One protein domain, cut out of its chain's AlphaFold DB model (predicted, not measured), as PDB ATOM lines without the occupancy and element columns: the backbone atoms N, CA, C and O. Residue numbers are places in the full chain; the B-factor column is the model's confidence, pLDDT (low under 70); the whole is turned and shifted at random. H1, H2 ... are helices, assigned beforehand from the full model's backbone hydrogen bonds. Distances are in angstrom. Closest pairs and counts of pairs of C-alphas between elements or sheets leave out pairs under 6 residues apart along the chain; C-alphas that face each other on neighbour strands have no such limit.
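Overview. This is residues 39 to 107 of the 107 residues of the protein "Phosphomevalonate kinase" of Clastoptera arizonana (Arizona spittle bug) (UniProt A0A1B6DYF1). One helix, H1, sits in the middle of a small all-helix body, and the helices H2, H4 and H5 pack on different parts of it: H4 crosses it about at right angles at residues 44 to 48, H5 meets its beginning at residues 42 to 44, also about at right angles, H2 packs on its later part, and the short H3 joins H2 to H4 without reaching H1. Residues 100 to 107 stick out from this body as a tail and make much of the length. The printed part has 69 residues with five named helices, H1 to H5 in order along the chain, and no named strand. The whole is loose, with a radius of gyration of the C-alphas of 14.5 A, and elongated, spanning 49 by 28 by 17 A.

Arrangement. Start with the longest helix, H4, residues 70 to 83. With its residues 73 to 77 alone it touches residues 44 to 48 of H1, residues 41 to 52; look at Phe 48 and Met 73, the closest C-alphas, 6.6 A apart. The lines of H1 and H4 are about perpendicular, at 84 degrees. H1 is the hub, touching three other helices. Its residues 42 to 44 alone touch H5, residues 87 to 95, where the closest C-alphas, those of Pro 43 and Ala 92, are 5.8 A apart. H1 and H5 are about perpendicular, at 75 degrees. H4 and H5 touch only at the corner by their link, and only just, with 3 pairs of C-alphas within 8 A; the closest are those of Arg 81 and Phe 87, 6.8 A apart. H1 also touches H2, residues 56 to 60, with the C-alphas of Ala 49 and Tyr 56 closest at 5.5 A. H2 and H3, residues 64 to 68, touch only at the corner, closest at the C-alphas of Met 59 and Lys 66, 5.3 A apart. H3 and H4 meet only through their link, while H3 is apart from H1 and H5. H2 is apart from H4 and H5. In H1, H2, H3 and H5 every O i to N i+4 pair is within hydrogen-bond range; in H4, 9 of 10 are.

Along the chain. Find C-alpha 70 at (129.386, 105.144, 86.124); from there H4 runs 20.4 A to C-alpha 83 at (116.986, 91.081, 94.193). H1 begins at C-alpha 41, at (124.806, 97.533, 79.524), and runs 16.2 A to Lys 52. H5 runs 12.2 A, from Phe 87 to C-alpha 95 at (115.372, 95.123, 73.907). H2, from Tyr 56 to Met 60, and H3, from Thr 64 to Lys 68, have five residues each and measure 6.4 A and 6.6 A.

Size, cuts and confidence. The two C-alphas farthest apart are those of Lys 68 and Glu 107, at 49.5 A. Residues 100 to 107 stand free; without them the body of 61 residues spans 33 by 25 by 17 A. Residues 96 to 107 hold no named element, and Glu 107 is the chain's last residue. The printed part has no cut, and the four links between successive helices are tight. The mean pLDDT of the printed part is 85.6; look for values under 70 at residue 60, residues 62 to 63, residue 65 and residues 102 to 107 of this model.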
ATOM      1  N   LYS A  39     123.855  93.581  74.215       94.62
ATOM      2  CA  LYS A  39     124.643  94.384  75.166       94.62
ATOM      3  C   LYS A  39     123.870  94.585  76.470       94.62
ATOM      4  O   LYS A  39     123.039  95.480  76.551       94.62
ATOM      5  N   ILE A  40     124.206  93.833  77.525       94.81
ATOM      6  CA  ILE A  40     123.574  93.947  78.865       94.81
ATOM      7  C   ILE A  40     123.656  95.369  79.449       94.81
ATOM      8  O   ILE A  40     122.790  95.800  80.208       94.81
ATOM      9  N   SER A  41     124.678  96.143  79.080       91.94
ATOM     10  CA  SER A  41     124.806  97.533  79.524       91.94
ATOM     11  C   SER A  41     123.732  98.464  78.951       91.94
ATOM     12  O   SER A  41     123.469  99.496  79.562       91.94
ATOM     13  N   ALA A  42     123.099  98.127  77.823       93.88
ATOM     14  CA  ALA A  42     122.052  98.945  77.212       93.88
ATOM     15  C   ALA A  42     120.777  99.032  78.080       93.88
ATOM     16  O   ALA A  42     120.416 100.150  78.455       93.88
ATOM     17  N   PRO A  43     120.139  97.922  78.520       95.69
ATOM     18  CA  PRO A  43     119.005  98.010  79.438       95.69
ATOM     19  C   PRO A  43     119.397  98.610  80.791       95.69
ATOM     20  O   PRO A  43     118.626  99.392  81.341       95.69
ATOM     21  N   ILE A  44     120.603  98.345  81.311       95.06
ATOM     22  CA  ILE A  44     121.076  98.999  82.546       95.06
ATOM     23  C   ILE A  44     121.011 100.525  82.406       95.06
ATOM     24  O   ILE A  44     120.425 101.191  83.258       95.06
ATOM     25  N   LYS A  45     121.560 101.077  81.319       93.12
ATOM     26  CA  LYS A  45     121.526 102.522  81.055       93.12
ATOM     27  C   LYS A  45     120.104 103.037  80.869       93.12
ATOM     28  O   LYS A  45     119.776 104.072  81.431       93.12
ATOM     29  N   LEU A  46     119.258 102.318  80.127       93.25
ATOM     30  CA  LEU A  46     117.872 102.726  79.883       93.25
ATOM     31  C   LEU A  46     117.079 102.843  81.184       93.25
ATOM     32  O   LEU A  46     116.425 103.852  81.435       93.25
ATOM     33  N   HIS A  47     117.141 101.811  82.023       94.31
ATOM     34  CA  HIS A  47     116.411 101.794  83.283       94.31
ATOM     35  C   HIS A  47     117.004 102.780  84.303       94.31
ATOM     36  O   HIS A  47     116.244 103.421  85.031       94.31
ATOM     37  N   PHE A  48     118.329 102.967  84.324       93.94
ATOM     38  CA  PHE A  48     118.962 103.990  85.160       93.94
ATOM     39  C   PHE A  48     118.529 105.398  84.740       93.94
ATOM     40  O   PHE A  48     118.106 106.180  85.591       93.94
ATOM     41  N   ALA A  49     118.547 105.694  83.432       91.62
ATOM     42  CA  ALA A  49     118.118 106.977  82.883       91.62
ATOM     43  C   ALA A  49     116.677 107.300  83.293       91.62
ATOM     44  O   ALA A  49     116.419 108.356  83.867       91.62
ATOM     45  N   LYS A  50     115.758 106.341  83.107       90.44
ATOM     46  CA  LYS A  50     114.351 106.466  83.523       90.44
ATOM     47  C   LYS A  50     114.204 106.721  85.024       90.44
ATOM     48  O   LYS A  50     113.427 107.578  85.421       90.44
ATOM     49  N   THR A  51     114.967 106.011  85.856       88.62
ATOM     50  CA  THR A  51     114.903 106.150  87.323       88.62
ATOM     51  C   THR A  51     115.408 107.515  87.798       88.62
ATOM     52  O   THR A  51     114.942 108.034  88.808       88.62
ATOM     53  N   LYS A  52     116.376 108.097  87.085       85.38
ATOM     54  CA  LYS A  52     117.032 109.361  87.444       85.38
ATOM     55  C   LYS A  52     116.512 110.562  86.652       85.38
ATOM     56  O   LYS A  52     117.043 111.655  86.813       85.38
ATOM     57  N   ASN A  53     115.486 110.358  85.821       84.69
ATOM     58  CA  ASN A  53     114.962 111.345  84.880       84.69
ATOM     59  C   ASN A  53     116.063 111.974  83.998       84.69
ATOM     60  O   ASN A  53     116.079 113.178  83.752       84.69
ATOM     61  N   LEU A  54     117.022 111.148  83.570       83.00
ATOM     62  CA  LEU A  54     118.111 111.528  82.670       83.00
ATOM     63  C   LEU A  54     117.740 111.194  81.223       83.00
ATOM     64  O   LEU A  54     116.980 110.259  80.961       83.00
ATOM     65  N   GLN A  55     118.334 111.916  80.274       79.19
ATOM     66  CA  GLN A  55     118.191 111.621  78.851       79.19
ATOM     67  C   GLN A  55     118.965 110.346  78.487       79.19
ATOM     68  O   GLN A  55     120.168 110.230  78.733       79.19
ATOM     69  N   TYR A  56     118.272 109.369  77.900       76.94
ATOM     70  CA  TYR A  56     118.861 108.070  77.555       76.94
ATOM     71  C   TYR A  56     119.976 108.184  76.507       76.94
ATOM     72  O   TYR A  56     121.020 107.541  76.646       76.94
ATOM     73  N   ASP A  57     119.798 109.038  75.502       74.56
ATOM     74  CA  ASP A  57     120.764 109.206  74.411       74.56
ATOM     75  C   ASP A  57     122.113 109.732  74.923       74.56
ATOM     76  O   ASP A  57     123.182 109.257  74.520       74.56
ATOM     77  N   GLU A  58     122.087 110.618  75.923       71.75
ATOM     78  CA  GLU A  58     123.297 111.113  76.582       71.75
ATOM     79  C   GLU A  58     124.042 109.996  77.330       71.75
ATOM     80  O   GLU A  58     125.275 109.961  77.328       71.75
ATOM     81  N   MET A  59     123.322 109.026  77.905       72.69
ATOM     82  CA  MET A  59     123.908 107.848  78.562       72.69
ATOM     83  C   MET A  59     124.464 106.804  77.587       72.69
ATOM     84  O   MET A  59     125.291 105.953  77.960       72.69
ATOM     85  N   MET A  60     124.008 106.824  76.337       69.25
ATOM     86  CA  MET A  60     124.511 105.934  75.295       69.25
ATOM     87  C   MET A  60     125.817 106.446  74.685       69.25
ATOM     88  O   MET A  60     126.668 105.614  74.366       69.25
ATOM     89  N   SER A  61     126.018 107.767  74.651       70.38
ATOM     90  CA  SER A  61     127.235 108.423  74.155       70.38
ATOM     91  C   SER A  61     128.519 108.044  74.923       70.38
ATOM     92  O   SER A  61     128.479 107.590  76.069       70.38
ATOM     93  N   ASP A  62     129.686 108.261  74.307       64.38
ATOM     94  CA  ASP A  62     131.008 108.150  74.956       64.38
ATOM     95  C   ASP A  62     131.480 109.482  75.563       64.38
ATOM     96  O   ASP A  62     132.660 109.824  75.570       64.38
ATOM     97  N   SER A  63     130.532 110.250  76.095       68.25
ATOM     98  CA  SER A  63     130.808 111.524  76.750       68.25
ATOM     99  C   SER A  63     131.349 111.350  78.175       68.25
ATOM    100  O   SER A  63     131.073 110.376  78.882       68.25
ATOM    101  N   THR A  64     132.074 112.367  78.643       71.44
ATOM    102  CA  THR A  64     132.468 112.536  80.055       71.44
ATOM    103  C   THR A  64     131.261 112.550  80.999       71.44
ATOM    104  O   THR A  64     131.363 112.133  82.152       71.44
ATOM    105  N   TYR A  65     130.099 112.961  80.494       68.88
ATOM    106  CA  TYR A  65     128.835 112.986  81.218       68.88
ATOM    107  C   TYR A  65     128.403 111.597  81.712       68.88
ATOM    108  O   TYR A  65     128.062 111.433  82.881       68.88
ATOM    109  N   LYS A  66     128.520 110.560  80.878       70.62
ATOM    110  CA  LYS A  66     128.253 109.166  81.272       70.62
ATOM    111  C   LYS A  66     129.245 108.644  82.313       70.62
ATOM    112  O   LYS A  66     128.862 107.870  83.190       70.62
ATOM    113  N   GLU A  67     130.513 109.049  82.238       76.81
ATOM    114  CA  GLU A  67     131.523 108.618  83.214       76.81
ATOM    115  C   GLU A  67     131.218 109.125  84.626       76.81
ATOM    116  O   GLU A  67     131.459 108.392  85.587       76.81
ATOM    117  N   LYS A  68     130.602 110.309  84.757       82.88
ATOM    118  CA  LYS A  68     130.159 110.861  86.048       82.88
ATOM    119  C   LYS A  68     129.211 109.914  86.792       82.88
ATOM    120  O   LYS A  68     129.330 109.755  88.002       82.88
ATOM    121  N   TYR A  69     128.310 109.253  86.067       85.56
ATOM    122  CA  TYR A  69     127.304 108.358  86.645       85.56
ATOM    123  C   TYR A  69     127.739 106.890  86.691       85.56
ATOM    124  O   TYR A  69     126.970 106.037  87.125       85.56
ATOM    125  N   ARG A  70     128.964 106.547  86.262       87.06
ATOM    126  CA  ARG A  70     129.386 105.144  86.124       87.06
ATOM    127  C   ARG A  70     129.342 104.384  87.449       87.06
ATOM    128  O   ARG A  70     128.855 103.258  87.478       87.06
ATOM    129  N   LEU A  71     129.869 104.977  88.521       90.62
ATOM    130  CA  LEU A  71     129.901 104.332  89.837       90.62
ATOM    131  C   LEU A  71     128.487 104.153  90.400       90.62
ATOM    132  O   LEU A  71     128.138 103.064  90.847       90.62
ATOM    133  N   GLU A  72     127.668 105.198  90.308       93.06
ATOM    134  CA  GLU A  72     126.280 105.172  90.766       93.06
ATOM    135  C   GLU A  72     125.449 104.145  89.983       93.06
ATOM    136  O   GLU A  72     124.706 103.367  90.572       93.06
ATOM    137  N   MET A  73     125.627 104.073  88.662       92.56
ATOM    138  CA  MET A  73     124.960 103.092  87.806       92.56
ATOM    139  C   MET A  73     125.372 101.655  88.153       92.56
ATOM    140  O   MET A  73     124.525 100.761  88.143       92.56
ATOM    141  N   ILE A  74     126.647 101.420  88.494       92.75
ATOM    142  CA  ILE A  74     127.114 100.111  88.976       92.75
ATOM    143  C   ILE A  74     126.374  99.749  90.263       92.75
ATOM    144  O   ILE A  74     125.661  98.750  90.266       92.75
ATOM    145  N   GLN A  75     126.438 100.602  91.290       96.00
ATOM    146  CA  GLN A  75     125.808 100.360  92.592       96.00
ATOM    147  C   GLN A  75     124.291 100.161  92.487       96.00
ATOM    148  O   GLN A  75     123.731  99.234  93.072       96.00
ATOM    149  N   TRP A  76     123.620 101.006  91.704       96.19
ATOM    150  CA  TRP A  76     122.188 100.902  91.447       96.19
ATOM    151  C   TRP A  76     121.838  99.579  90.755       96.19
ATOM    152  O   TRP A  76     120.923  98.872  91.183       96.19
ATOM    153  N   SER A  77     122.593  99.201  89.722       96.12
ATOM    154  CA  SER A  77     122.333  97.959  88.990       96.12
ATOM    155  C   SER A  77     122.677  96.710  89.810       96.12
ATOM    156  O   SER A  77     121.988  95.701  89.673       96.12
ATOM    157  N   ASP A  78     123.676  96.772  90.694       96.94
ATOM    158  CA  ASP A  78     123.991  95.705  91.651       96.94
ATOM    159  C   ASP A  78     122.861  95.509  92.668       96.94
ATOM    160  O   ASP A  78     122.495  94.371  92.948       96.94
ATOM    161  N   ASN A  79     122.243  96.589  93.163       97.44
ATOM    162  CA  ASN A  79     121.082  96.496  94.058       97.44
ATOM    163  C   ASN A  79     119.872  95.819  93.393       97.44
ATOM    164  O   ASN A  79     119.110  95.115  94.051       97.44
ATOM    165  N   ILE A  80     119.679  96.033  92.091       97.31
ATOM    166  CA  ILE A  80     118.629  95.342  91.336       97.31
ATOM    167  C   ILE A  80     119.010  93.876  91.135       97.31
ATOM    168  O   ILE A  80     118.200  92.997  91.418       97.31
ATOM    169  N   ARG A  81     120.254  93.596  90.720       96.94
ATOM    170  CA  ARG A  81     120.749  92.224  90.519       96.94
ATOM    171  C   ARG A  81     120.744  91.384  91.794       96.94
ATOM    172  O   ARG A  81     120.575  90.176  91.697       96.94
ATOM    173  N   SER A  82     120.910  91.993  92.971       97.44
ATOM    174  CA  SER A  82     120.840  91.269  94.246       97.44
ATOM    175  C   SER A  82     119.425  90.808  94.598       97.44
ATOM    176  O   SER A  82     119.272  89.842  95.338       97.44
ATOM    177  N   LYS A  83     118.398  91.472  94.055       97.81
ATOM    178  CA  LYS A  83     116.986  91.081  94.193       97.81
ATOM    179  C   LYS A  83     116.548  90.140  93.074       97.81
ATOM    180  O   LYS A  83     115.757  89.235  93.308       97.81
ATOM    181  N   ASP A  84     117.062  90.363  91.868       97.75
ATOM    182  CA  ASP A  84     116.729  89.601  90.670       97.75
ATOM    183  C   ASP A  84     117.916  89.587  89.696       97.75
ATOM    184  O   ASP A  84     118.126  90.506  88.896       97.75
ATOM    185  N   PHE A  85     118.700  88.509  89.754       96.06
ATOM    186  CA  PHE A  85     119.906  88.347  88.940       96.06
ATOM    187  C   PHE A  85     119.610  88.326  87.431       96.06
ATOM    188  O   PHE A  85     120.481  88.664  86.628       96.06
ATOM    189  N   GLY A  86     118.390  87.945  87.039       96.81
ATOM    190  CA  GLY A  86     117.984  87.801  85.644       96.81
ATOM    191  C   GLY A  86     117.323  89.044  85.048       96.81
ATOM    192  O   GLY A  86     117.063  89.051  83.843       96.81
ATOM    193  N   PHE A  87     117.071  90.089  85.846       97.94
ATOM    194  CA  PHE A  87     116.327  91.281  85.422       97.94
ATOM    195  C   PHE A  87     116.880  91.889  84.127       97.94
ATOM    196  O   PHE A  87     116.169  92.022  83.132       97.94
ATOM    197  N   PHE A  88     118.181  92.198  84.108       97.56
ATOM    198  CA  PHE A  88     118.810  92.820  82.942       97.56
ATOM    199  C   PHE A  88     119.031  91.849  81.782       97.56
ATOM    200  O   PHE A  88     119.127  92.302  80.647       97.56
ATOM    201  N   CYS A  89     119.093  90.539  82.037       96.25
ATOM    202  CA  CYS A  89     119.174  89.540  80.972       96.25
ATOM    203  C   CYS A  89     117.861  89.487  80.188       96.25
ATOM    204  O   CYS A  89     117.890  89.599  78.967       96.25
ATOM    205  N   ARG A  90     116.718  89.409  80.885       96.75
ATOM    206  CA  ARG A  90     115.392  89.449  80.248       96.75
ATOM    207  C   ARG A  90     115.166  90.769  79.519       96.75
ATOM    208  O   ARG A  90     114.876  90.760  78.331       96.75
ATOM    209  N   ALA A  91     115.455  91.894  80.177       97.00
ATOM    210  CA  ALA A  91     115.348  93.209  79.547       97.00
ATOM    211  C   ALA A  91     116.242  93.353  78.301       97.00
ATOM    212  O   ALA A  91     115.876  94.053  77.362       97.00
ATOM    213  N   ALA A  92     117.416  92.710  78.274       96.81
ATOM    214  CA  ALA A  92     118.276  92.712  77.096       96.81
ATOM    215  C   ALA A  92     117.692  91.856  75.964       96.81
ATOM    216  O   ALA A  92     117.669  92.311  74.826       96.81
ATOM    217  N   VAL A  93     117.202  90.648  76.263       94.62
ATOM    218  CA  VAL A  93     116.537  89.787  75.270       94.62
ATOM    219  C   VAL A  93     115.379  90.535  74.609       94.62
ATOM    220  O   VAL A  93     115.350  90.620  73.382       94.62
ATOM    221  N   ASP A  94     114.526  91.179  75.409       94.81
ATOM    222  CA  ASP A  94     113.391  91.966  74.919       94.81
ATOM    223  C   ASP A  94     113.848  93.163  74.071       94.81
ATOM    224  O   ASP A  94     113.333  93.391  72.973       94.81
ATOM    225  N   MET A  95     114.838  93.923  74.563       95.38
ATOM    226  CA  MET A  95     115.372  95.123  73.907       95.38
ATOM    227  C   MET A  95     115.988  94.826  72.538       95.38
ATOM    228  O   MET A  95     115.866  95.641  71.629       95.38
ATOM    229  N   PHE A  96     116.670  93.690  72.402       93.81
ATOM    230  CA  PHE A  96     117.324  93.285  71.158       93.81
ATOM    231  C   PHE A  96     116.478  92.310  70.329       93.81
ATOM    232  O   PHE A  96     116.963  91.813  69.313       93.81
ATOM    233  N   HIS A  97     115.233  92.042  70.745       91.50
ATOM    234  CA  HIS A  97     114.308  91.103  70.097       91.50
ATOM    235  C   HIS A  97     114.941  89.730  69.830       91.50
ATOM    236  O   HIS A  97     114.721  89.116  68.783       91.50
ATOM    237  N   ALA A  98     115.775  89.266  70.763       89.50
ATOM    238  CA  ALA A  98     116.557  88.049  70.581       89.50
ATOM    239  C   ALA A  98     115.693  86.781  70.614       89.50
ATOM    240  O   ALA A  98     116.030  85.795  69.970       89.50
ATOM    241  N   ASP A  99     114.562  86.839  71.312       85.44
ATOM    242  CA  ASP A  99     113.520  85.813  71.390       85.44
ATOM    243  C   ASP A  99     112.722  85.653  70.085       85.44
ATOM    244  O   ASP A  99     112.149  84.597  69.825       85.44
ATOM    245  N   LYS A 100     112.693  86.696  69.249       82.06
ATOM    246  CA  LYS A 100     111.935  86.717  67.989       82.06
ATOM    247  C   LYS A 100     112.755  86.265  66.789       82.06
ATOM    248  O   LYS A 100     112.213  86.173  65.688       82.06
ATOM    249  N   LYS A 101     114.055  86.013  66.966       78.50
ATOM    250  CA  LYS A 101     114.915  85.607  65.860       78.50
ATOM    251  C   LYS A 101     114.805  84.109  65.619       78.50
ATOM    252  O   LYS A 101     115.255  83.299  66.422       78.50
ATOM    253  N   THR A 102     114.271  83.749  64.463       68.94
ATOM    254  CA  THR A 102     114.295  82.383  63.946       68.94
ATOM    255  C   THR A 102     115.504  82.192  63.036       68.94
ATOM    256  O   THR A 102     115.709  82.984  62.119       68.94
ATOM    257  N   CYS A 103     116.289  81.135  63.265       60.81
ATOM    258  CA  CYS A 103     117.301  80.682  62.309       60.81
ATOM    259  C   CYS A 103     116.606  80.317  60.987       60.81
ATOM    260  O   CYS A 103     115.845  79.351  60.945       60.81
ATOM    261  N   MET A 104     116.853  81.072  59.916       56.38
ATOM    262  CA  MET A 104     116.550  80.612  58.560       56.38
ATOM    263  C   MET A 104     117.737  79.772  58.076       56.38
ATOM    264  O   MET A 104     118.856  80.275  58.033       56.38
ATOM    265  N   GLY A 105     117.505  78.498  57.742       53.47
ATOM    266  CA  GLY A 105     118.541  77.598  57.207       53.47
ATOM    267  C   GLY A 105     119.077  76.538  58.175       53.47
ATOM    268  O   GLY A 105     120.103  75.929  57.894       53.47
ATOM    269  N   CYS A 106     118.401  76.313  59.300       48.72
ATOM    270  CA  CYS A 106     118.634  75.146  60.145       48.72
ATOM    271  C   CYS A 106     117.837  73.942  59.578       48.72
ATOM    272  O   CYS A 106     116.804  73.582  60.141       48.72
ATOM    273  N   GLU A 107     118.272  73.397  58.435       45.47
ATOM    274  CA  GLU A 107     117.881  72.064  57.923       45.47
ATOM    275  C   GLU A 107     119.025  71.064  58.119       45.47
ATOM    276  O   GLU A 107     120.194  71.452  57.878       45.47
TER     277      GLU A 107